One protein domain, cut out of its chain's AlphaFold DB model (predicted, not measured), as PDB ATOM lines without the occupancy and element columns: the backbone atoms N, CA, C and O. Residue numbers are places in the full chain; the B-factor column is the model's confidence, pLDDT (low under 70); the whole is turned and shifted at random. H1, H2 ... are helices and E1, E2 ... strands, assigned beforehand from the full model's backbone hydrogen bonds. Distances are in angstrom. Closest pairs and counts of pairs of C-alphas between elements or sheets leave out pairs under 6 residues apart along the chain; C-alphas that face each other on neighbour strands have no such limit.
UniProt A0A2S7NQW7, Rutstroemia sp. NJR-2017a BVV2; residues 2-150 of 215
ATOM      1  N   VAL A   2     -15.878 -23.053  80.129       38.22
ATOM      2  CA  VAL A   2     -15.764 -22.884  81.599       38.22
ATOM      3  C   VAL A   2     -14.311 -22.821  82.123       38.22
ATOM      4  O   VAL A   2     -14.005 -21.987  82.971       38.22
ATOM      5  N   ASN A   3     -13.378 -23.593  81.548       34.22
ATOM      6  CA  ASN A   3     -11.970 -23.603  81.990       34.22
ATOM      7  C   ASN A   3     -11.218 -22.286  81.720       34.22
ATOM      8  O   ASN A   3     -10.349 -21.915  82.494       34.22
ATOM      9  N   SER A   4     -11.565 -21.541  80.663       34.56
ATOM     10  CA  SER A   4     -10.915 -20.252  80.348       34.56
ATOM     11  C   SER A   4     -11.307 -19.153  81.343       34.56
ATOM     12  O   SER A   4     -10.493 -18.304  81.696       34.56
ATOM     13  N   VAL A   5     -12.547 -19.198  81.841       37.12
ATOM     14  CA  VAL A   5     -13.069 -18.233  82.816       37.12
ATOM     15  C   VAL A   5     -12.526 -18.533  84.215       37.12
ATOM     16  O   VAL A   5     -12.070 -17.612  84.885       37.12
ATOM     17  N   ALA A   6     -12.463 -19.804  84.626       32.84
ATOM     18  CA  ALA A   6     -11.895 -20.202  85.918       32.84
ATOM     19  C   ALA A   6     -10.398 -19.856  86.045       32.84
ATOM     20  O   ALA A   6      -9.981 -19.316  87.066       32.84
ATOM     21  N   THR A   7      -9.604 -20.079  84.990       33.44
ATOM     22  CA  THR A   7      -8.172 -19.722  84.969       33.44
ATOM     23  C   THR A   7      -7.947 -18.207  84.955       33.44
ATOM     24  O   THR A   7      -6.993 -17.712  85.551       33.44
ATOM     25  N   ARG A   8      -8.838 -17.437  84.314       29.97
ATOM     26  CA  ARG A   8      -8.792 -15.965  84.353       29.97
ATOM     27  C   ARG A   8      -9.210 -15.417  85.716       29.97
ATOM     28  O   ARG A   8      -8.594 -14.470  86.187       29.97
ATOM     29  N   LEU A   9     -10.200 -16.021  86.371       32.09
ATOM     30  CA  LEU A   9     -10.646 -15.629  87.710       32.09
ATOM     31  C   LEU A   9      -9.615 -15.973  88.793       32.09
ATOM     32  O   LEU A   9      -9.394 -15.154  89.679       32.09
ATOM     33  N   SER A  10      -8.935 -17.121  88.706       30.23
ATOM     34  CA  SER A  10      -7.847 -17.468  89.633       30.23
ATOM     35  C   SER A  10      -6.621 -16.571  89.440       30.23
ATOM     36  O   SER A  10      -6.057 -16.086  90.418       30.23
ATOM     37  N   SER A  11      -6.266 -16.270  88.188       29.59
ATOM     38  CA  SER A  11      -5.223 -15.304  87.823       29.59
ATOM     39  C   SER A  11      -5.531 -13.891  88.339       29.59
ATOM     40  O   SER A  11      -4.671 -13.277  88.975       29.59
ATOM     41  N   LEU A  12      -6.755 -13.385  88.139       30.05
ATOM     42  CA  LEU A  12      -7.166 -12.077  88.657       30.05
ATOM     43  C   LEU A  12      -7.208 -12.055  90.188       30.05
ATOM     44  O   LEU A  12      -6.651 -11.139  90.776       30.05
ATOM     45  N   ALA A  13      -7.795 -13.062  90.843       32.75
ATOM     46  CA  ALA A  13      -7.885 -13.112  92.305       32.75
ATOM     47  C   ALA A  13      -6.503 -13.187  92.976       32.75
ATOM     48  O   ALA A  13      -6.258 -12.516  93.979       32.75
ATOM     49  N   MET A  14      -5.569 -13.943  92.390       32.22
ATOM     50  CA  MET A  14      -4.186 -14.017  92.864       32.22
ATOM     51  C   MET A  14      -3.457 -12.681  92.659       32.22
ATOM     52  O   MET A  14      -2.744 -12.226  93.551       32.22
ATOM     53  N   THR A  15      -3.703 -11.998  91.536       40.78
ATOM     54  CA  THR A  15      -3.138 -10.667  91.255       40.78
ATOM     55  C   THR A  15      -3.704  -9.600  92.198       40.78
ATOM     56  O   THR A  15      -2.941  -8.820  92.764       40.78
ATOM     57  N   THR A  16      -5.016  -9.594  92.448       44.97
ATOM     58  CA  THR A  16      -5.673  -8.672  93.387       44.97
ATOM     59  C   THR A  16      -5.207  -8.911  94.823       44.97
ATOM     60  O   THR A  16      -4.907  -7.948  95.523       44.97
ATOM     61  N   SER A  17      -5.054 -10.171  95.244       54.84
ATOM     62  CA  SER A  17      -4.541 -10.527  96.576       54.84
ATOM     63  C   SER A  17      -3.092 -10.074  96.774       54.84
ATOM     64  O   SER A  17      -2.764  -9.461  97.789       54.84
ATOM     65  N   ILE A  18      -2.233 -10.267  95.769       54.25
ATOM     66  CA  ILE A  18      -0.839  -9.814  95.805       54.25
ATOM     67  C   ILE A  18      -0.756  -8.279  95.830       54.25
ATOM     68  O   ILE A  18      -0.016  -7.721  96.637       54.25
ATOM     69  N   VAL A  19      -1.535  -7.573  95.004       58.81
ATOM     70  CA  VAL A  19      -1.577  -6.098  94.995       58.81
ATOM     71  C   VAL A  19      -2.112  -5.547  96.317       58.81
ATOM     72  O   VAL A  19      -1.559  -4.590  96.853       58.81
ATOM     73  N   GLN A  20      -3.149  -6.160  96.885       63.12
ATOM     74  CA  GLN A  20      -3.701  -5.757  98.176       63.12
ATOM     75  C   GLN A  20      -2.734  -6.047  99.328       63.12
ATOM     76  O   GLN A  20      -2.595  -5.221 100.233       63.12
ATOM     77  N   MET A  21      -2.000  -7.159  99.259       64.06
ATOM     78  CA  MET A  21      -0.900  -7.462 100.167       64.06
ATOM     79  C   MET A  21       0.189  -6.387 100.072       64.06
ATOM     80  O   MET A  21       0.554  -5.827 101.102       64.06
ATOM     81  N   TYR A  22       0.636  -6.016  98.865       66.25
ATOM     82  CA  TYR A  22       1.590  -4.918  98.687       66.25
ATOM     83  C   TYR A  22       1.065  -3.604  99.238       66.25
ATOM     84  O   TYR A  22       1.757  -2.964 100.017       66.25
ATOM     85  N   ASN A  23      -0.155  -3.207  98.884       68.50
ATOM     86  CA  ASN A  23      -0.743  -1.959  99.363       68.50
ATOM     87  C   ASN A  23      -0.770  -1.919 100.890       68.50
ATOM     88  O   ASN A  23      -0.378  -0.924 101.490       68.50
ATOM     89  N   THR A  24      -1.167  -3.016 101.528       68.25
ATOM     90  CA  THR A  24      -1.260  -3.083 102.988       68.25
ATOM     91  C   THR A  24       0.129  -3.114 103.646       68.25
ATOM     92  O   THR A  24       0.352  -2.405 104.626       68.25
ATOM     93  N   MET A  25       1.099  -3.835 103.068       68.19
ATOM     94  CA  MET A  25       2.503  -3.831 103.513       68.19
ATOM     95  C   MET A  25       3.143  -2.441 103.376       68.19
ATOM     96  O   MET A  25       3.745  -1.935 104.319       68.19
ATOM     97  N   PHE A  26       3.000  -1.794 102.219       68.81
ATOM     98  CA  PHE A  26       3.571  -0.473 101.962       68.81
ATOM     99  C   PHE A  26       2.878   0.628 102.767       68.81
ATOM    100  O   PHE A  26       3.550   1.562 103.196       68.81
ATOM    101  N   ASN A  27       1.577   0.506 103.041       71.06
ATOM    102  CA  ASN A  27       0.884   1.405 103.962       71.06
ATOM    103  C   ASN A  27       1.413   1.249 105.395       71.06
ATOM    104  O   ASN A  27       1.660   2.259 106.042       71.06
ATOM    105  N   SER A  28       1.674   0.021 105.865       70.00
ATOM    106  CA  SER A  28       2.304  -0.234 107.175       70.00
ATOM    107  C   SER A  28       3.668   0.460 107.291       70.00
ATOM    108  O   SER A  28       3.924   1.190 108.255       70.00
ATOM    109  N   VAL A  29       4.509   0.330 106.256       69.81
ATOM    110  CA  VAL A  29       5.793   1.040 106.164       69.81
ATOM    111  C   VAL A  29       5.577   2.559 106.170       69.81
ATOM    112  O   VAL A  29       6.186   3.249 106.981       69.81
ATOM    113  N   ALA A  30       4.675   3.093 105.340       69.25
ATOM    114  CA  ALA A  30       4.407   4.531 105.245       69.25
ATOM    115  C   ALA A  30       3.871   5.142 106.554       69.25
ATOM    116  O   ALA A  30       4.306   6.223 106.958       69.25
ATOM    117  N   THR A  31       2.974   4.449 107.261       70.31
ATOM    118  CA  THR A  31       2.482   4.872 108.580       70.31
ATOM    119  C   THR A  31       3.626   4.952 109.587       70.31
ATOM    120  O   THR A  31       3.693   5.901 110.369       70.31
ATOM    121  N   ARG A  32       4.568   4.001 109.550       68.75
ATOM    122  CA  ARG A  32       5.731   4.011 110.446       68.75
ATOM    123  C   ARG A  32       6.741   5.094 110.097       68.75
ATOM    124  O   ARG A  32       7.192   5.784 111.008       68.75
ATOM    125  N   LEU A  33       7.017   5.308 108.811       68.62
ATOM    126  CA  LEU A  33       7.827   6.437 108.342       68.62
ATOM    127  C   LEU A  33       7.238   7.769 108.819       68.62
ATOM    128  O   LEU A  33       7.962   8.614 109.338       68.62
ATOM    129  N   SER A  34       5.913   7.913 108.740       67.12
ATOM    130  CA  SER A  34       5.202   9.101 109.221       67.12
ATOM    131  C   SER A  34       5.309   9.260 110.743       67.12
ATOM    132  O   SER A  34       5.551  10.364 111.222       67.12
ATOM    133  N   SER A  35       5.207   8.167 111.512       62.38
ATOM    134  CA  SER A  35       5.398   8.213 112.971       62.38
ATOM    135  C   SER A  35       6.832   8.564 113.383       62.38
ATOM    136  O   SER A  35       7.015   9.284 114.360       62.38
ATOM    137  N   LEU A  36       7.838   8.122 112.616       61.47
ATOM    138  CA  LEU A  36       9.247   8.454 112.853       61.47
ATOM    139  C   LEU A  36       9.528   9.939 112.576       61.47
ATOM    140  O   LEU A  36      10.206  10.598 113.361       61.47
ATOM    141  N   ALA A  37       8.963  10.473 111.490       55.12
ATOM    142  CA  ALA A  37       9.084  11.887 111.138       55.12
ATOM    143  C   ALA A  37       8.418  12.811 112.176       55.12
ATOM    144  O   ALA A  37       8.875  13.931 112.386       55.12
ATOM    145  N   MET A  38       7.364  12.344 112.858       46.88
ATOM    146  CA  MET A  38       6.684  13.098 113.920       46.88
ATOM    147  C   MET A  38       7.473  13.164 115.237       46.88
ATOM    148  O   MET A  38       7.314  14.126 115.982       46.88
ATOM    149  N   THR A  39       8.341  12.188 115.525       48.72
ATOM    150  CA  THR A  39       9.206  12.218 116.722       48.72
ATOM    151  C   THR A  39      10.422  13.138 116.583       48.72
ATOM    152  O   THR A  39      10.989  13.555 117.589       48.72
ATOM    153  N   THR A  40      10.818  13.495 115.361       46.97
ATOM    154  CA  THR A  40      11.935  14.412 115.104       46.97
ATOM    155  C   THR A  40      11.416  15.839 114.925       46.97
ATOM    156  O   THR A  40      11.316  16.347 113.809       46.97
ATOM    157  N   SER A  41      11.042  16.496 116.025       38.09
ATOM    158  CA  SER A  41      10.740  17.928 116.007       38.09
ATOM    159  C   SER A  41      12.039  18.740 115.944       38.09
ATOM    160  O   SER A  41      12.830  18.721 116.886       38.09
ATOM    161  N   SER A  42      12.181  19.517 114.869       42.69
ATOM    162  CA  SER A  42      13.226  20.513 114.578       42.69
ATOM    163  C   SER A  42      14.555  19.992 114.011       42.69
ATOM    164  O   SER A  42      15.177  19.073 114.535       42.69
ATOM    165  N   THR A  43      15.019  20.704 112.976       41.12
ATOM    166  CA  THR A  43      16.247  20.545 112.169       41.12
ATOM    167  C   THR A  43      16.070  19.698 110.904       41.12
ATOM    168  O   THR A  43      15.426  18.656 110.920       41.12
ATOM    169  N   SER A  44      16.587  20.222 109.787       44.81
ATOM    170  CA  SER A  44      16.481  19.718 108.410       44.81
ATOM    171  C   SER A  44      16.472  18.185 108.309       44.81
ATOM    172  O   SER A  44      17.301  17.549 108.962       44.81
ATOM    173  N   PRO A  45      15.583  17.577 107.494       57.03
ATOM    174  CA  PRO A  45      15.453  16.126 107.453       57.03
ATOM    175  C   PRO A  45      16.780  15.511 107.009       57.03
ATOM    176  O   PRO A  45      17.260  15.768 105.905       57.03
ATOM    177  N   ILE A  46      17.380  14.718 107.896       61.66
ATOM    178  CA  ILE A  46      18.510  13.852 107.561       61.66
ATOM    179  C   ILE A  46      18.051  12.986 106.376       61.66
ATOM    180  O   ILE A  46      16.944  12.444 106.444       61.66
ATOM    181  N   PRO A  47      18.826  12.880 105.281       73.50
ATOM    182  CA  PRO A  47      18.431  12.062 104.144       73.50
ATOM    183  C   PRO A  47      18.309  10.607 104.597       73.50
ATOM    184  O   PRO A  47      19.296   9.949 104.917       73.50
ATOM    185  N   GLU A  48      17.073  10.123 104.659       88.19
ATOM    186  CA  GLU A  48      16.769   8.740 104.993       88.19
ATOM    187  C   GLU A  48      16.946   7.873 103.746       88.19
ATOM    188  O   GLU A  48      16.558   8.259 102.638       88.19
ATOM    189  N   HIS A  49      17.480   6.667 103.923       93.25
ATOM    190  CA  HIS A  49      17.618   5.685 102.856       93.25
ATOM    191  C   HIS A  49      16.765   4.458 103.159       93.25
ATOM    192  O   HIS A  49      17.079   3.650 104.035       93.25
ATOM    193  N   LEU A  50      15.679   4.327 102.398       93.94
ATOM    194  CA  LEU A  50      14.799   3.168 102.394       93.94
ATOM    195  C   LEU A  50      15.330   2.116 101.419       93.94
ATOM    196  O   LEU A  50      15.230   2.272 100.197       93.94
ATOM    197  N   LEU A  51      15.837   1.019 101.970       94.75
ATOM    198  CA  LEU A  51      16.266  -0.157 101.229       94.75
ATOM    199  C   LEU A  51      15.178  -1.237 101.276       94.75
ATOM    200  O   LEU A  51      14.858  -1.783 102.330       94.75
ATOM    201  N   LEU A  52      14.617  -1.552 100.112       93.44
ATOM    202  CA  LEU A  52      13.585  -2.567  99.901       93.44
ATOM    203  C   LEU A  52      14.219  -3.770  99.207       93.44
ATOM    204  O   LEU A  52      14.751  -3.625  98.107       93.44
ATOM    205  N   ILE A  53      14.161  -4.950  99.823       91.81
ATOM    206  CA  ILE A  53      14.768  -6.167  99.267       91.81
ATOM    207  C   ILE A  53      13.735  -7.284  99.241       91.81
ATOM    208  O   ILE A  53      13.389  -7.837 100.292       91.81
ATOM    209  N   PHE A  54      13.277  -7.653  98.044       87.00
ATOM    210  CA  PHE A  54      12.196  -8.624  97.891       87.00
ATOM    211  C   PHE A  54      12.379  -9.561  96.701       87.00
ATOM    212  O   PHE A  54      12.986  -9.177  95.703       87.00
ATOM    213  N   PRO A  55      11.798 -10.775  96.763       81.06
ATOM    214  CA  PRO A  55      11.818 -11.720  95.657       81.06
ATOM    215  C   PRO A  55      10.691 -11.474  94.648       81.06
ATOM    216  O   PRO A  55      10.058 -12.416  94.176       81.06
ATOM    217  N   PHE A  56      10.377 -10.207  94.390       80.94
ATOM    218  CA  PHE A  56       9.216  -9.830  93.606       80.94
ATOM    219  C   PHE A  56       9.529  -8.688  92.640       80.94
ATOM    220  O   PHE A  56      10.367  -7.845  92.979       80.94
ATOM    221  N   PRO A  57       8.798  -8.596  91.512       83.38
ATOM    222  CA  PRO A  57       8.953  -7.508  90.559       83.38
ATOM    223  C   PRO A  57       8.845  -6.140  91.222       83.38
ATOM    224  O   PRO A  57       7.942  -5.901  92.031       83.38
ATOM    225  N   LYS A  58       9.745  -5.226  90.849       86.56
ATOM    226  CA  LYS A  58       9.740  -3.842  91.340       86.56
ATOM    227  C   LYS A  58       8.357  -3.179  91.158       86.56
ATOM    228  O   LYS A  58       7.937  -2.950  90.021       86.56
ATOM    229  N   PRO A  59       7.657  -2.787  92.241       86.19
ATOM    230  CA  PRO A  59       6.319  -2.210  92.149       86.19
ATOM    231  C   PRO A  59       6.391  -0.709  91.823       86.19
ATOM    232  O   PRO A  59       6.163   0.146  92.679       86.19
ATOM    233  N   THR A  60       6.719  -0.372  90.574       88.00
ATOM    234  CA  THR A  60       7.024   1.002  90.123       88.00
ATOM    235  C   THR A  60       5.961   2.031  90.514       88.00
ATOM    236  O   THR A  60       6.308   3.099  91.007       88.00
ATOM    237  N   ALA A  61       4.670   1.709  90.373       86.06
ATOM    238  CA  ALA A  61       3.584   2.625  90.735       86.06
ATOM    239  C   ALA A  61       3.602   3.009  92.228       86.06
ATOM    240  O   ALA A  61       3.433   4.179  92.574       86.06
ATOM    241  N   LEU A  62       3.864   2.041  93.113       83.00
ATOM    242  CA  LEU A  62       3.931   2.273  94.557       83.00
ATOM    243  C   LEU A  62       5.183   3.049  94.951       83.00
ATOM    244  O   LEU A  62       5.101   3.968  95.763       83.00
ATOM    245  N   LEU A  63       6.329   2.724  94.348       88.31
ATOM    246  CA  LEU A  63       7.580   3.441  94.601       88.31
ATOM    247  C   LEU A  63       7.503   4.895  94.132       88.31
ATOM    248  O   LEU A  63       7.981   5.784  94.835       88.31
ATOM    249  N   ASN A  64       6.848   5.153  92.998       89.31
ATOM    250  CA  ASN A  64       6.596   6.510  92.523       89.31
ATOM    251  C   ASN A  64       5.698   7.268  93.507       89.31
ATOM    252  O   ASN A  64       6.053   8.360  93.939       89.31
ATOM    253  N   ALA A  65       4.590   6.663  93.948       86.56
ATOM    254  CA  ALA A  65       3.703   7.275  94.936       86.56
ATOM    255  C   ALA A  65       4.388   7.531  96.294       86.56
ATOM    256  O   ALA A  65       4.046   8.487  96.990       86.56
ATOM    257  N   LEU A  66       5.335   6.681  96.705       85.69
ATOM    258  CA  LEU A  66       6.149   6.898  97.907       85.69
ATOM    259  C   LEU A  66       7.148   8.036  97.717       85.69
ATOM    260  O   LEU A  66       7.244   8.889  98.592       85.69
ATOM    261  N   SER A  67       7.825   8.086  96.570       87.75
ATOM    262  CA  SER A  67       8.780   9.153  96.244       87.75
ATOM    263  C   SER A  67       8.092  10.520  96.193       87.75
ATOM    264  O   SER A  67       8.612  11.492  96.730       87.75
ATOM    265  N   THR A  68       6.881  10.592  95.629       88.81
ATOM    266  CA  THR A  68       6.067  11.819  95.612       88.81
ATOM    267  C   THR A  68       5.643  12.254  97.017       88.81
ATOM    268  O   THR A  68       5.630  13.445  97.310       88.81
ATOM    269  N   ARG A  69       5.288  11.306  97.898       86.94
ATOM    270  CA  ARG A  69       4.859  11.603  99.279       86.94
ATOM    271  C   ARG A  69       6.019  11.934 100.218       86.94
ATOM    272  O   ARG A  69       5.826  12.692 101.163       86.94
ATOM    273  N   HIS A  70       7.208  11.394  99.954       84.81
ATOM    274  CA  HIS A  70       8.403  11.571 100.780       84.81
ATOM    275  C   HIS A  70       9.624  11.949  99.917       84.81
ATOM    276  O   HIS A  70      10.508  11.117  99.720       84.81
ATOM    277  N   PRO A  71       9.721  13.201  99.426       86.31
ATOM    278  CA  PRO A  71      10.808  13.618  98.526       86.31
ATOM    279  C   PRO A  71      12.216  13.554  99.141       86.31
ATOM    280  O   PRO A  71      13.206  13.505  98.422       86.31
ATOM    281  N   TYR A  72      12.309  13.563 100.473       84.38
ATOM    282  CA  TYR A  72      13.560  13.457 101.232       84.38
ATOM    283  C   TYR A  72      14.061  12.011 101.385       84.38
ATOM    284  O   TYR A  72      15.146  11.792 101.921       84.38
ATOM    285  N   LEU A  73      13.266  11.023 100.962       87.44
ATOM    286  CA  LEU A  73      13.573   9.609 101.111       87.44
ATOM    287  C   LEU A  73      14.283   9.095  99.858       87.44
ATOM    288  O   LEU A  73      13.686   8.991  98.784       87.44
ATOM    289  N   LYS A  74      15.547   8.698  99.992       92.25
ATOM    290  CA  LYS A  74      16.222   7.905  98.964       92.25
ATOM    291  C   LYS A  74      15.618   6.504  98.994       92.25
ATOM    292  O   LYS A  74      15.676   5.835 100.020       92.25
ATOM    293  N   ILE A  75      15.048   6.041  97.883       92.50
ATOM    294  CA  ILE A  75      14.451   4.702  97.791       92.50
ATOM    295  C   ILE A  75      15.314   3.825  96.885       92.50
ATOM    296  O   ILE A  75      15.526   4.131  95.712       92.50
ATOM    297  N   THR A  76      15.790   2.700  97.410       94.44
ATOM    298  CA  THR A  76      16.483   1.671  96.632       94.44
ATOM    299  C   THR A  76      15.706   0.372  96.713       94.44
ATOM    300  O   THR A  76      15.367  -0.093  97.796       94.44
ATOM    301  N   TYR A  77      15.423  -0.211  95.551       92.94
ATOM    302  CA  TYR A  77      14.743  -1.492  95.438       92.94
ATOM    303  C   TYR A  77      15.701  -2.511  94.838       92.94
ATOM    304  O   TYR A  77      16.212  -2.291  93.739       92.94
ATOM    305  N   VAL A  78      15.913  -3.614  95.545       91.62
ATOM    306  CA  VAL A  78      16.691  -4.760  95.088       91.62
ATOM    307  C   VAL A  78      15.738  -5.929  94.899       91.62
ATOM    308  O   VAL A  78      15.151  -6.444  95.853       91.62
ATOM    309  N   GLU A  79      15.585  -6.337  93.646       88.56
ATOM    310  CA  GLU A  79      14.857  -7.546  93.294       88.56
ATOM    311  C   GLU A  79      15.792  -8.746  93.417       88.56
ATOM    312  O   GLU A  79      16.850  -8.788  92.790       88.56
ATOM    313  N   LEU A  80      15.416  -9.716  94.246       81.25
ATOM    314  CA  LEU A  80      16.149 -10.968  94.379       81.25
ATOM    315  C   LEU A  80      15.460 -12.050  93.566       81.25
ATOM    316  O   LEU A  80      14.385 -12.517  93.932       81.25
ATOM    317  N   THR A  81      16.104 -12.527  92.509       68.44
ATOM    318  CA  THR A  81      15.613 -13.715  91.813       68.44
ATOM    319  C   THR A  81      15.769 -14.914  92.742       68.44
ATOM    320  O   THR A  81      16.865 -15.442  92.930       68.44
ATOM    321  N   ARG A  82      14.671 -15.329  93.379       60.91
ATOM    322  CA  ARG A  82      14.634 -16.584  94.123       60.91
ATOM    323  C   ARG A  82      14.461 -17.721  93.132       60.91
ATOM    324  O   ARG A  82      13.402 -17.878  92.536       60.91
ATOM    325  N   ASP A  83      15.501 -18.527  92.995       54.62
ATOM    326  CA  ASP A  83      15.377 -19.834  92.374       54.62
ATOM    327  C   ASP A  83      14.774 -20.799  93.405       54.62
ATOM    328  O   ASP A  83      15.466 -21.269  94.306       54.62
ATOM    329  N   CYS A  84      13.465 -21.055  93.310       52.66
ATOM    330  CA  CYS A  84      12.734 -21.941  94.225       52.66
ATOM    331  C   CYS A  84      13.199 -23.409  94.165       52.66
ATOM    332  O   CYS A  84      12.725 -24.217  94.960       52.66
ATOM    333  N   THR A  85      14.089 -23.758  93.226       49.06
ATOM    334  CA  THR A  85      14.682 -25.098  93.093       49.06
ATOM    335  C   THR A  85      16.041 -25.232  93.785       49.06
ATOM    336  O   THR A  85      16.530 -26.347  93.953       49.06
ATOM    337  N   LYS A  86      16.654 -24.117  94.209       49.19
ATOM    338  CA  LYS A  86      17.946 -24.110  94.901       49.19
ATOM    339  C   LYS A  86      17.755 -24.024  96.409       49.19
ATOM    340  O   LYS A  86      16.828 -23.386  96.904       49.19
ATOM    341  N   ASP A  87      18.668 -24.675  97.126       51.62
ATOM    342  CA  ASP A  87      18.730 -24.655  98.583       51.62
ATOM    343  C   ASP A  87      18.698 -23.208  99.113       51.62
ATOM    344  O   ASP A  87      19.281 -22.291  98.524       51.62
ATOM    345  N   LEU A  88      18.014 -22.994 100.243       52.81
ATOM    346  CA  LEU A  88      17.796 -21.673 100.853       52.81
ATOM    347  C   LEU A  88      19.110 -20.954 101.215       52.81
ATOM    348  O   LEU A  88      19.086 -19.765 101.537       52.81
ATOM    349  N   THR A  89      20.228 -21.676 101.150       48.81
ATOM    350  CA  THR A  89      21.605 -21.286 101.450       48.81
ATOM    351  C   THR A  89      22.268 -20.430 100.362       48.81
ATOM    352  O   THR A  89      23.092 -19.584 100.703       48.81
ATOM    353  N   ASN A  90      21.869 -20.548  99.087       49.72
ATOM    354  CA  ASN A  90      22.423 -19.766  97.965       49.72
ATOM    355  C   ASN A  90      21.506 -18.591  97.581       49.72
ATOM    356  O   ASN A  90      20.954 -18.523  96.482       49.72
ATOM    357  N   GLN A  91      21.316 -17.653  98.512       57.09
ATOM    358  CA  GLN A  91      20.613 -16.400  98.219       57.09
ATOM    359  C   GLN A  91      21.512 -15.479  97.374       57.09
ATOM    360  O   GLN A  91      22.708 -15.383  97.668       57.09
ATOM    361  N   PRO A  92      20.971 -14.755  96.376       62.66
ATOM    362  CA  PRO A  92      21.733 -13.723  95.685       62.66
ATOM    363  C   PRO A  92      22.243 -12.703  96.709       62.66
ATOM    364  O   PRO A  92      21.476 -12.209  97.541       62.66
ATOM    365  N   GLN A  93      23.549 -12.434  96.685       70.31
ATOM    366  CA  GLN A  93      24.170 -11.530  97.645       70.31
ATOM    367  C   GLN A  93      23.806 -10.085  97.313       70.31
ATOM    368  O   GLN A  93      24.054  -9.590  96.215       70.31
ATOM    369  N   VAL A  94      23.211  -9.411  98.292       83.88
ATOM    370  CA  VAL A  94      22.997  -7.967  98.250       83.88
ATOM    371  C   VAL A  94      24.318  -7.303  98.638       83.88
ATOM    372  O   VAL A  94      24.879  -7.694  99.661       83.88
ATOM    373  N   PRO A  95      24.825  -6.327  97.863       87.38
ATOM    374  CA  PRO A  95      26.072  -5.648  98.193       87.38
ATOM    375  C   PRO A  95      26.050  -5.038  99.598       87.38
ATOM    376  O   PRO A  95      25.124  -4.301  99.943       87.38
ATOM    377  N   ASP A  96      27.107  -5.281 100.375       89.38
ATOM    378  CA  ASP A  96      27.258  -4.764 101.742       89.38
ATOM    379  C   ASP A  96      27.170  -3.230 101.810       89.38
ATOM    380  O   ASP A  96      26.667  -2.673 102.787       89.38
ATOM    381  N   SER A  97      27.583  -2.538 100.741       90.81
ATOM    382  CA  SER A  97      27.480  -1.079 100.622       90.81
ATOM    383  C   SER A  97      26.042  -0.565 100.716       90.81
ATOM    384  O   SER A  97      25.827   0.517 101.253       90.81
ATOM    385  N   LEU A  98      25.054  -1.335 100.247       92.31
ATOM    386  CA  LEU A  98      23.646  -0.952 100.354       92.31
ATOM    387  C   LEU A  98      23.153  -1.035 101.796       92.31
ATOM    388  O   LEU A  98      22.391  -0.174 102.219       92.31
ATOM    389  N   PHE A  99      23.590  -2.044 102.555       93.56
ATOM    390  CA  PHE A  99      23.249  -2.139 103.974       93.56
ATOM    391  C   PHE A  99      23.902  -1.018 104.779       93.56
ATOM    392  O   PHE A  99      23.228  -0.408 105.601       93.56
ATOM    393  N   ALA A 100      25.175  -0.714 104.500       93.00
ATOM    394  CA  ALA A 100      25.911   0.338 105.194       93.00
ATOM    395  C   ALA A 100      25.304   1.739 104.990       93.00
ATOM    396  O   ALA A 100      25.357   2.555 105.905       93.00
ATOM    397  N   ASP A 101      24.737   2.018 103.814       93.00
ATOM    398  CA  ASP A 101      24.088   3.299 103.483       93.00
ATOM    399  C   ASP A 101      22.637   3.384 103.998       93.00
ATOM    400  O   ASP A 101      22.116   4.472 104.240       93.00
ATOM    401  N   ALA A 102      21.979   2.239 104.206       94.19
ATOM    402  CA  ALA A 102      20.572   2.192 104.577       94.19
ATOM    403  C   ALA A 102      20.319   2.703 106.001       94.19
ATOM    404  O   ALA A 102      20.969   2.292 106.965       94.19
ATOM    405  N   THR A 103      19.274   3.522 106.146       94.25
ATOM    406  CA  THR A 103      18.724   3.891 107.458       94.25
ATOM    407  C   THR A 103      17.494   3.064 107.813       94.25
ATOM    408  O   THR A 103      17.199   2.847 108.988       94.25
ATOM    409  N   ILE A 104      16.780   2.558 106.804       94.44
ATOM    410  CA  ILE A 104      15.571   1.754 106.958       94.44
ATOM    411  C   ILE A 104      15.660   0.554 106.024       94.44
ATOM    412  O   ILE A 104      15.746   0.710 104.806       94.44
ATOM    413  N   LEU A 105      15.580  -0.653 106.583       94.38
ATOM    414  CA  LEU A 105      15.570  -1.890 105.806       94.38
ATOM    415  C   LEU A 105      14.182  -2.517 105.838       94.38
ATOM    416  O   LEU A 105      13.655  -2.819 106.904       94.38
ATOM    417  N   VAL A 106      13.613  -2.795 104.672       93.31
ATOM    418  CA  VAL A 106      12.385  -3.578 104.549       93.31
ATOM    419  C   VAL A 106      12.682  -4.830 103.738       93.31
ATOM    420  O   VAL A 106      13.109  -4.764 102.585       93.31
ATOM    421  N   THR A 107      12.492  -5.989 104.357       91.75
ATOM    422  CA  THR A 107      12.926  -7.265 103.782       91.75
ATOM    423  C   THR A 107      12.079  -8.428 104.285       91.75
ATOM    424  O   THR A 107      11.222  -8.281 105.155       91.75
ATOM    425  N   LEU A 108      12.336  -9.610 103.730       87.94
ATOM    426  CA  LEU A 108      11.841 -10.871 104.265       87.94
ATOM    427  C   LEU A 108      12.973 -11.743 104.815       87.94
ATOM    428  O   LEU A 108      12.815 -12.286 105.901       87.94
ATOM    429  N   PHE A 109      14.107 -11.855 104.111       86.88
ATOM    430  CA  PHE A 109      15.182 -12.807 104.441       86.88
ATOM    431  C   PHE A 109      16.610 -12.253 104.290       86.88
ATOM    432  O   PHE A 109      17.566 -12.993 104.522       86.88
ATOM    433  N   SER A 110      16.773 -10.993 103.883       90.31
ATOM    434  CA  SER A 110      18.081 -10.420 103.556       90.31
ATOM    435  C   SER A 110      18.517  -9.468 104.653       90.31
ATOM    436  O   SER A 110      17.916  -8.415 104.839       90.31
ATOM    437  N   PHE A 111      19.566  -9.844 105.376       91.12
ATOM    438  CA  PHE A 111      20.052  -9.109 106.539       91.12
ATOM    439  C   PHE A 111      21.526  -8.748 106.364       91.12
ATOM    440  O   PHE A 111      22.244  -9.507 105.707       91.12
ATOM    441  N   PRO A 112      21.995  -7.655 106.992       91.88
ATOM    442  CA  PRO A 112      23.417  -7.349 107.051       91.88
ATOM    443  C   PRO A 112      24.206  -8.540 107.611       91.88
ATOM    444  O   PRO A 112      23.825  -9.134 108.626       91.88
ATOM    445  N   SER A 113      25.305  -8.898 106.946       87.62
ATOM    446  CA  SER A 113      26.162 -10.029 107.333       87.62
ATOM    447  C   SER A 113      26.854  -9.797 108.682       87.62
ATOM    448  O   SER A 113      27.100 -10.740 109.440       87.62
ATOM    449  N   THR A 114      27.117  -8.531 109.015       90.94
ATOM    450  CA  THR A 114      27.729  -8.102 110.273       90.94
ATOM    451  C   THR A 114      26.977  -6.916 110.886       90.94
ATOM    452  O   THR A 114      26.426  -6.092 110.152       90.94
ATOM    453  N   PRO A 115      26.998  -6.765 112.224       92.56
ATOM    454  CA  PRO A 115      26.471  -5.581 112.912       92.56
ATOM    455  C   PRO A 115      27.041  -4.243 112.422       92.56
ATOM    456  O   PRO A 115      26.348  -3.232 112.432       92.56
ATOM    457  N   ALA A 116      28.297  -4.222 111.960       93.12
ATOM    458  CA  ALA A 116      28.951  -3.000 111.492       93.12
ATOM    459  C   ALA A 116      28.251  -2.384 110.270       93.12
ATOM    460  O   ALA A 116      28.207  -1.162 110.141       93.12
ATOM    461  N   LEU A 117      27.662  -3.225 109.417       93.06
ATOM    462  CA  LEU A 117      26.881  -2.805 108.253       93.06
ATOM    463  C   LEU A 117      25.498  -2.259 108.625       93.06
ATOM    464  O   LEU A 117      24.810  -1.731 107.766       93.06
ATOM    465  N   ALA A 118      25.083  -2.382 109.886       92.56
ATOM    466  CA  ALA A 118      23.808  -1.887 110.388       92.56
ATOM    467  C   ALA A 118      23.943  -0.599 111.213       92.56
ATOM    468  O   ALA A 118      22.973  -0.174 111.827       92.56
ATOM    469  N   LYS A 119      25.123   0.038 111.242       90.94
ATOM    470  CA  LYS A 119      25.374   1.225 112.082       90.94
ATOM    471  C   LYS A 119      24.419   2.392 111.821       90.94
ATOM    472  O   LYS A 119      24.116   3.130 112.751       90.94
ATOM    473  N   ASN A 120      23.966   2.552 110.579       92.31
ATOM    474  CA  ASN A 120      23.033   3.610 110.194       92.31
ATOM    475  C   ASN A 120      21.564   3.163 110.270       92.31
ATOM    476  O   ASN A 120      20.670   4.011 110.216       92.31
ATOM    477  N   LEU A 121      21.301   1.855 110.419       93.38
ATOM    478  CA  LEU A 121      19.947   1.312 110.452       93.38
ATOM    479  C   LEU A 121      19.237   1.724 111.740       93.38
ATOM    480  O   LEU A 121      19.629   1.355 112.843       93.38
ATOM    481  N   LYS A 122      18.124   2.434 111.579       91.50
ATOM    482  CA  LYS A 122      17.211   2.810 112.660       91.50
ATOM    483  C   LYS A 122      16.234   1.685 112.962       91.50
ATOM    484  O   LYS A 122      15.933   1.414 114.123       91.50
ATOM    485  N   PHE A 123      15.734   1.026 111.917       91.94
ATOM    486  CA  PHE A 123      14.873  -0.136 112.072       91.94
ATOM    487  C   PHE A 123      14.885  -1.057 110.850       91.94
ATOM    488  O   PHE A 123      15.207  -0.664 109.726       91.94
ATOM    489  N   ILE A 124      14.469  -2.297 111.096       94.00
ATOM    490  CA  ILE A 124      14.190  -3.315 110.091       94.00
ATOM    491  C   ILE A 124      12.698  -3.632 110.152       94.00
ATOM    492  O   ILE A 124      12.148  -3.919 111.216       94.00
ATOM    493  N   HIS A 125      12.026  -3.604 109.010       93.69
ATOM    494  CA  HIS A 125      10.653  -4.062 108.879       93.69
ATOM    495  C   HIS A 125      10.608  -5.371 108.100       93.69
ATOM    496  O   HIS A 125      10.972  -5.446 106.926       93.69
ATOM    497  N   LEU A 126      10.146  -6.414 108.776       91.19
ATOM    498  CA  LEU A 126       9.852  -7.697 108.176       91.19
ATOM    499  C   LEU A 126       8.460  -7.640 107.573       91.19
ATOM    500  O   LEU A 126       7.479  -7.374 108.268       91.19
ATOM    501  N   ILE A 127       8.356  -7.964 106.287       86.56
ATOM    502  CA  ILE A 127       7.039  -8.052 105.651       86.56
ATOM    503  C   ILE A 127       6.230  -9.272 106.125       86.56
ATOM    504  O   ILE A 127       5.037  -9.352 105.854       86.56
ATOM    505  N   SER A 128       6.846 -10.195 106.868       86.25
ATOM    506  CA  SER A 128       6.182 -11.326 107.523       86.25
ATOM    507  C   SER A 128       5.469 -10.937 108.821       86.25
ATOM    508  O   SER A 128       5.783  -9.933 109.457       86.25
ATOM    509  N   THR A 129       4.541 -11.789 109.264       84.19
ATOM    510  CA  THR A 129       3.949 -11.732 110.613       84.19
ATOM    511  C   THR A 129       4.906 -12.215 111.703       84.19
ATOM    512  O   THR A 129       4.873 -11.691 112.811       84.19
ATOM    513  N   GLY A 130       5.738 -13.219 111.406       85.75
ATOM    514  CA  GLY A 130       6.738 -13.775 112.325       85.75
ATOM    515  C   GLY A 130       8.144 -13.209 112.112       85.75
ATOM    516  O   GLY A 130       8.403 -12.534 111.113       85.75
ATOM    517  N   SER A 131       9.054 -13.514 113.042       91.31
ATOM    518  CA  SER A 131      10.458 -13.066 113.020       91.31
ATOM    519  C   SER A 131      11.489 -14.200 113.114       91.31
ATOM    520  O   SER A 131      12.686 -13.942 113.228       91.31
ATOM    521  N   ASN A 132      11.062 -15.464 113.033       91.44
ATOM    522  CA  ASN A 132      11.924 -16.646 113.179       91.44
ATOM    523  C   ASN A 132      13.176 -16.600 112.286       91.44
ATOM    524  O   ASN A 132      14.244 -17.065 112.675       91.44
ATOM    525  N   GLN A 133      13.061 -16.003 111.101       88.88
ATOM    526  CA  GLN A 133      14.146 -15.919 110.132       88.88
ATOM    527  C   GLN A 133      15.315 -15.013 110.554       88.88
ATOM    528  O   GLN A 133      16.418 -15.163 110.026       88.88
ATOM    529  N   VAL A 134      15.092 -14.076 111.483       91.56
ATOM    530  CA  VAL A 134      16.115 -13.120 111.940       91.56
ATOM    531  C   VAL A 134      16.629 -13.436 113.346       91.56
ATOM    532  O   VAL A 134      17.774 -13.119 113.648       91.56
ATOM    533  N   GLN A 135      15.854 -14.143 114.175       93.25
ATOM    534  CA  GLN A 135      16.166 -14.403 115.594       93.25
ATOM    535  C   GLN A 135      17.531 -15.072 115.842       93.25
ATOM    536  O   GLN A 135      18.190 -14.824 116.851       93.25
ATOM    537  N   ASN A 136      17.996 -15.906 114.910       92.12
ATOM    538  CA  ASN A 136      19.290 -16.584 115.028       92.12
ATOM    539  C   ASN A 136      20.472 -15.798 114.438       92.12
ATOM    540  O   ASN A 136      21.609 -16.263 114.530       92.12
ATOM    541  N   LYS A 137      20.230 -14.632 113.834       90.88
ATOM    542  CA  LYS A 137      21.244 -13.818 113.154       90.88
ATOM    543  C   LYS A 137      21.932 -12.857 114.125       90.88
ATOM    544  O   LYS A 137      21.349 -12.435 115.119       90.88
ATOM    545  N   ARG A 138      23.158 -12.451 113.781       93.62
ATOM    546  CA  ARG A 138      23.946 -11.476 114.557       93.62
ATOM    547  C   ARG A 138      23.220 -10.145 114.720       93.62
ATOM    548  O   ARG A 138      23.219  -9.598 115.807       93.62
ATOM    549  N   ILE A 139      22.522  -9.681 113.682       93.44
ATOM    550  CA  ILE A 139      21.728  -8.445 113.746       93.44
ATOM    551  C   ILE A 139      20.697  -8.461 114.888       93.44
ATOM    552  O   ILE A 139      20.519  -7.453 115.555       93.44
ATOM    553  N   TRP A 140      20.072  -9.608 115.169       94.50
ATOM    554  CA  TRP A 140      19.119  -9.750 116.273       94.50
ATOM    555  C   TRP A 140      19.805  -9.810 117.641       94.50
ATOM    556  O   TRP A 140      19.263  -9.338 118.630       94.50
ATOM    557  N   LYS A 141      20.975 -10.452 117.707       94.62
ATOM    558  CA  LYS A 141      21.655 -10.780 118.968       94.62
ATOM    559  C   LYS A 141      22.636  -9.707 119.442       94.62
ATOM    560  O   LYS A 141      22.944  -9.666 120.624       94.62
ATOM    561  N   GLU A 142      23.169  -8.908 118.523       95.75
ATOM    562  CA  GLU A 142      24.334  -8.041 118.748       95.75
ATOM    563  C   GLU A 142      24.054  -6.564 118.429       95.75
ATOM    564  O   GLU A 142      24.987  -5.762 118.418       95.75
ATOM    565  N   THR A 143      22.807  -6.186 118.123       94.31
ATOM    566  CA  THR A 143      22.441  -4.786 117.859       94.31
ATOM    567  C   THR A 143      21.137  -4.396 118.530       94.31
ATOM    568  O   THR A 143      20.269  -5.241 118.731       94.31
ATOM    569  N   ASP A 144      20.980  -3.096 118.776       92.69
ATOM    570  CA  ASP A 144      19.748  -2.489 119.296       92.69
ATOM    571  C   ASP A 144      18.804  -2.013 118.177       92.69
ATOM    572  O   ASP A 144      17.887  -1.221 118.408       92.69
ATOM    573  N   VAL A 145      19.029  -2.460 116.935       92.94
ATOM    574  CA  VAL A 145      18.188  -2.074 115.797       92.94
ATOM    575  C   VAL A 145      16.771  -2.587 116.028       92.94
ATOM    576  O   VAL A 145      16.545  -3.782 116.220       92.94
ATOM    577  N   VAL A 146      15.789  -1.688 115.960       92.94
ATOM    578  CA  VAL A 146      14.385  -2.051 116.169       92.94
ATOM    579  C   VAL A 146      13.914  -2.940 115.021       92.94
ATOM    580  O   VAL A 146      13.991  -2.557 113.855       92.94
ATOM    581  N   ILE A 147      13.377  -4.120 115.332       93.38
ATOM    582  CA  ILE A 147      12.821  -5.038 114.332       93.38
ATOM    583  C   ILE A 147      11.304  -5.083 114.484       93.38
ATOM    584  O   ILE A 147      10.771  -5.325 115.564       93.38
ATOM    585  N   THR A 148      10.596  -4.867 113.379       91.62
ATOM    586  CA  THR A 148       9.130  -4.845 113.324       91.62
ATOM    587  C   THR A 148       8.601  -5.862 112.315       91.62
ATOM    588  O   THR A 148       9.329  -6.306 111.433       91.62
ATOM    589  N   THR A 149       7.331  -6.239 112.448       90.44
ATOM    590  CA  THR A 149       6.645  -7.248 111.618       90.44
ATOM    591  C   THR A 149       5.262  -6.751 111.211       90.44
ATOM    592  O   THR A 149       4.668  -5.944 111.931       90.44
ATOM    593  N   ASN A 150       4.670  -7.317 110.160       85.38
ATOM    594  CA  ASN A 150       3.260  -7.100 109.810       85.38
ATOM    595  C   ASN A 150       2.315  -8.006 110.608       85.38
ATOM    596  O   ASN A 150       1.571  -8.813 110.052       85.38
TER     597      ASN A 150
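What this domain is: This is residues 2 to 150 of the 215 residues of a protein of Rutstroemia sp. NJR-2017a BVV2 (UniProt A0A2S7NQW7). What shape do these atoms make? A twisted sheet of five parallel strands has a long helix, H1, over one face, with residues 2 to 18 of H1 sticking out as a free arm; H2 packs on edge strand E2 on that same face. The short helices H3, H4 and H6 gather on the opposite side of the sheet. What is it made of? The 149 printed residues hold six named helices and five named strands, mixed in class, in the order H1 E1 H2 E2 H3 E3 H4 E4 H5 H6 E5; the sheet's order is E2 E1 E3 E4 E5. The whole is compact, with a radius of gyration of the C-alphas of 17.1 A, yet elongated, spanning 61 by 37 by 24 A.

Where its parts are: Where does the first element lie? H1, residues 2 to 39, runs 55.6 A from C-alpha 2 at (-15.764, -22.884, 81.599) to C-alpha 39 at (9.206, 12.218, 116.722). What follows? E1 is residues 48 to 54, 19.3 A; H2 is 60 to 69, 14.2 A; E2 is 73 to 79, 18.9 A; H3 is 96 to 101; and E3 is 104 to 107. H4 is 115 to 118, E4 123 to 126, H5 132 to 135, H6 138 to 142, and E5 146 to 149, ending at C-alpha 149 (6.645, -7.248, 111.618).

How they stand to each other: How are the strands paired? N 50 and O 74 of E1 and E2 are 2.8 A apart, N 106 and O 51 of E3 and E1 2.8 A, N 125 and O 105 of E4 and E3 2.8 A, and N 124 and O 146 of E4 and E5 2.8 A, each within hydrogen-bond range. E1, H2, E2, then E3, H4, E4, then E4, H5, H6, E5 are strand-helix-strand units, parallel neighbour strands with helices between, and E2, H3, E3 is a split one with E1 between its strands; each crossover is right-handed. Where are the helices? H1 is on the sheet at a height of 13.3 A, along the strands at 19 degrees to E3 on the local plane, and only just touches H2, with 3 pairs of C-alphas within 8 A, closest Ala 30 and Leu 66 at 7.9 A. H3 only grazes the sheet and touches H4, closest C-alphas Ala 100 and Leu 117 at 4.5 A; H4 touches H6, closest C-alphas Pro 115 and Ile 139 at 5.6 A. H5 is close to but not clearly touching H6, closest C-alphas Val 134 and Trp 140 at 6.3 A. How regular are the helix backbones? Every O i to N i+4 pair is within hydrogen-bond range in H1, H2, H3 and H6; H4 and H5 are too short for such a pair.

The domain as a whole: How far does it reach? The C-alphas farthest apart, Val 2 and Thr 43, are 62.0 A apart. Are there cuts or long links? The printed part has no cut; the link from E2 to H3, 16 residues, is long. Where is confidence low? Residues 2 to 26, 29 to 30, 32 to 46 and 81 to 92 have pLDDT under 70, and the mean of the printed part is 75.4.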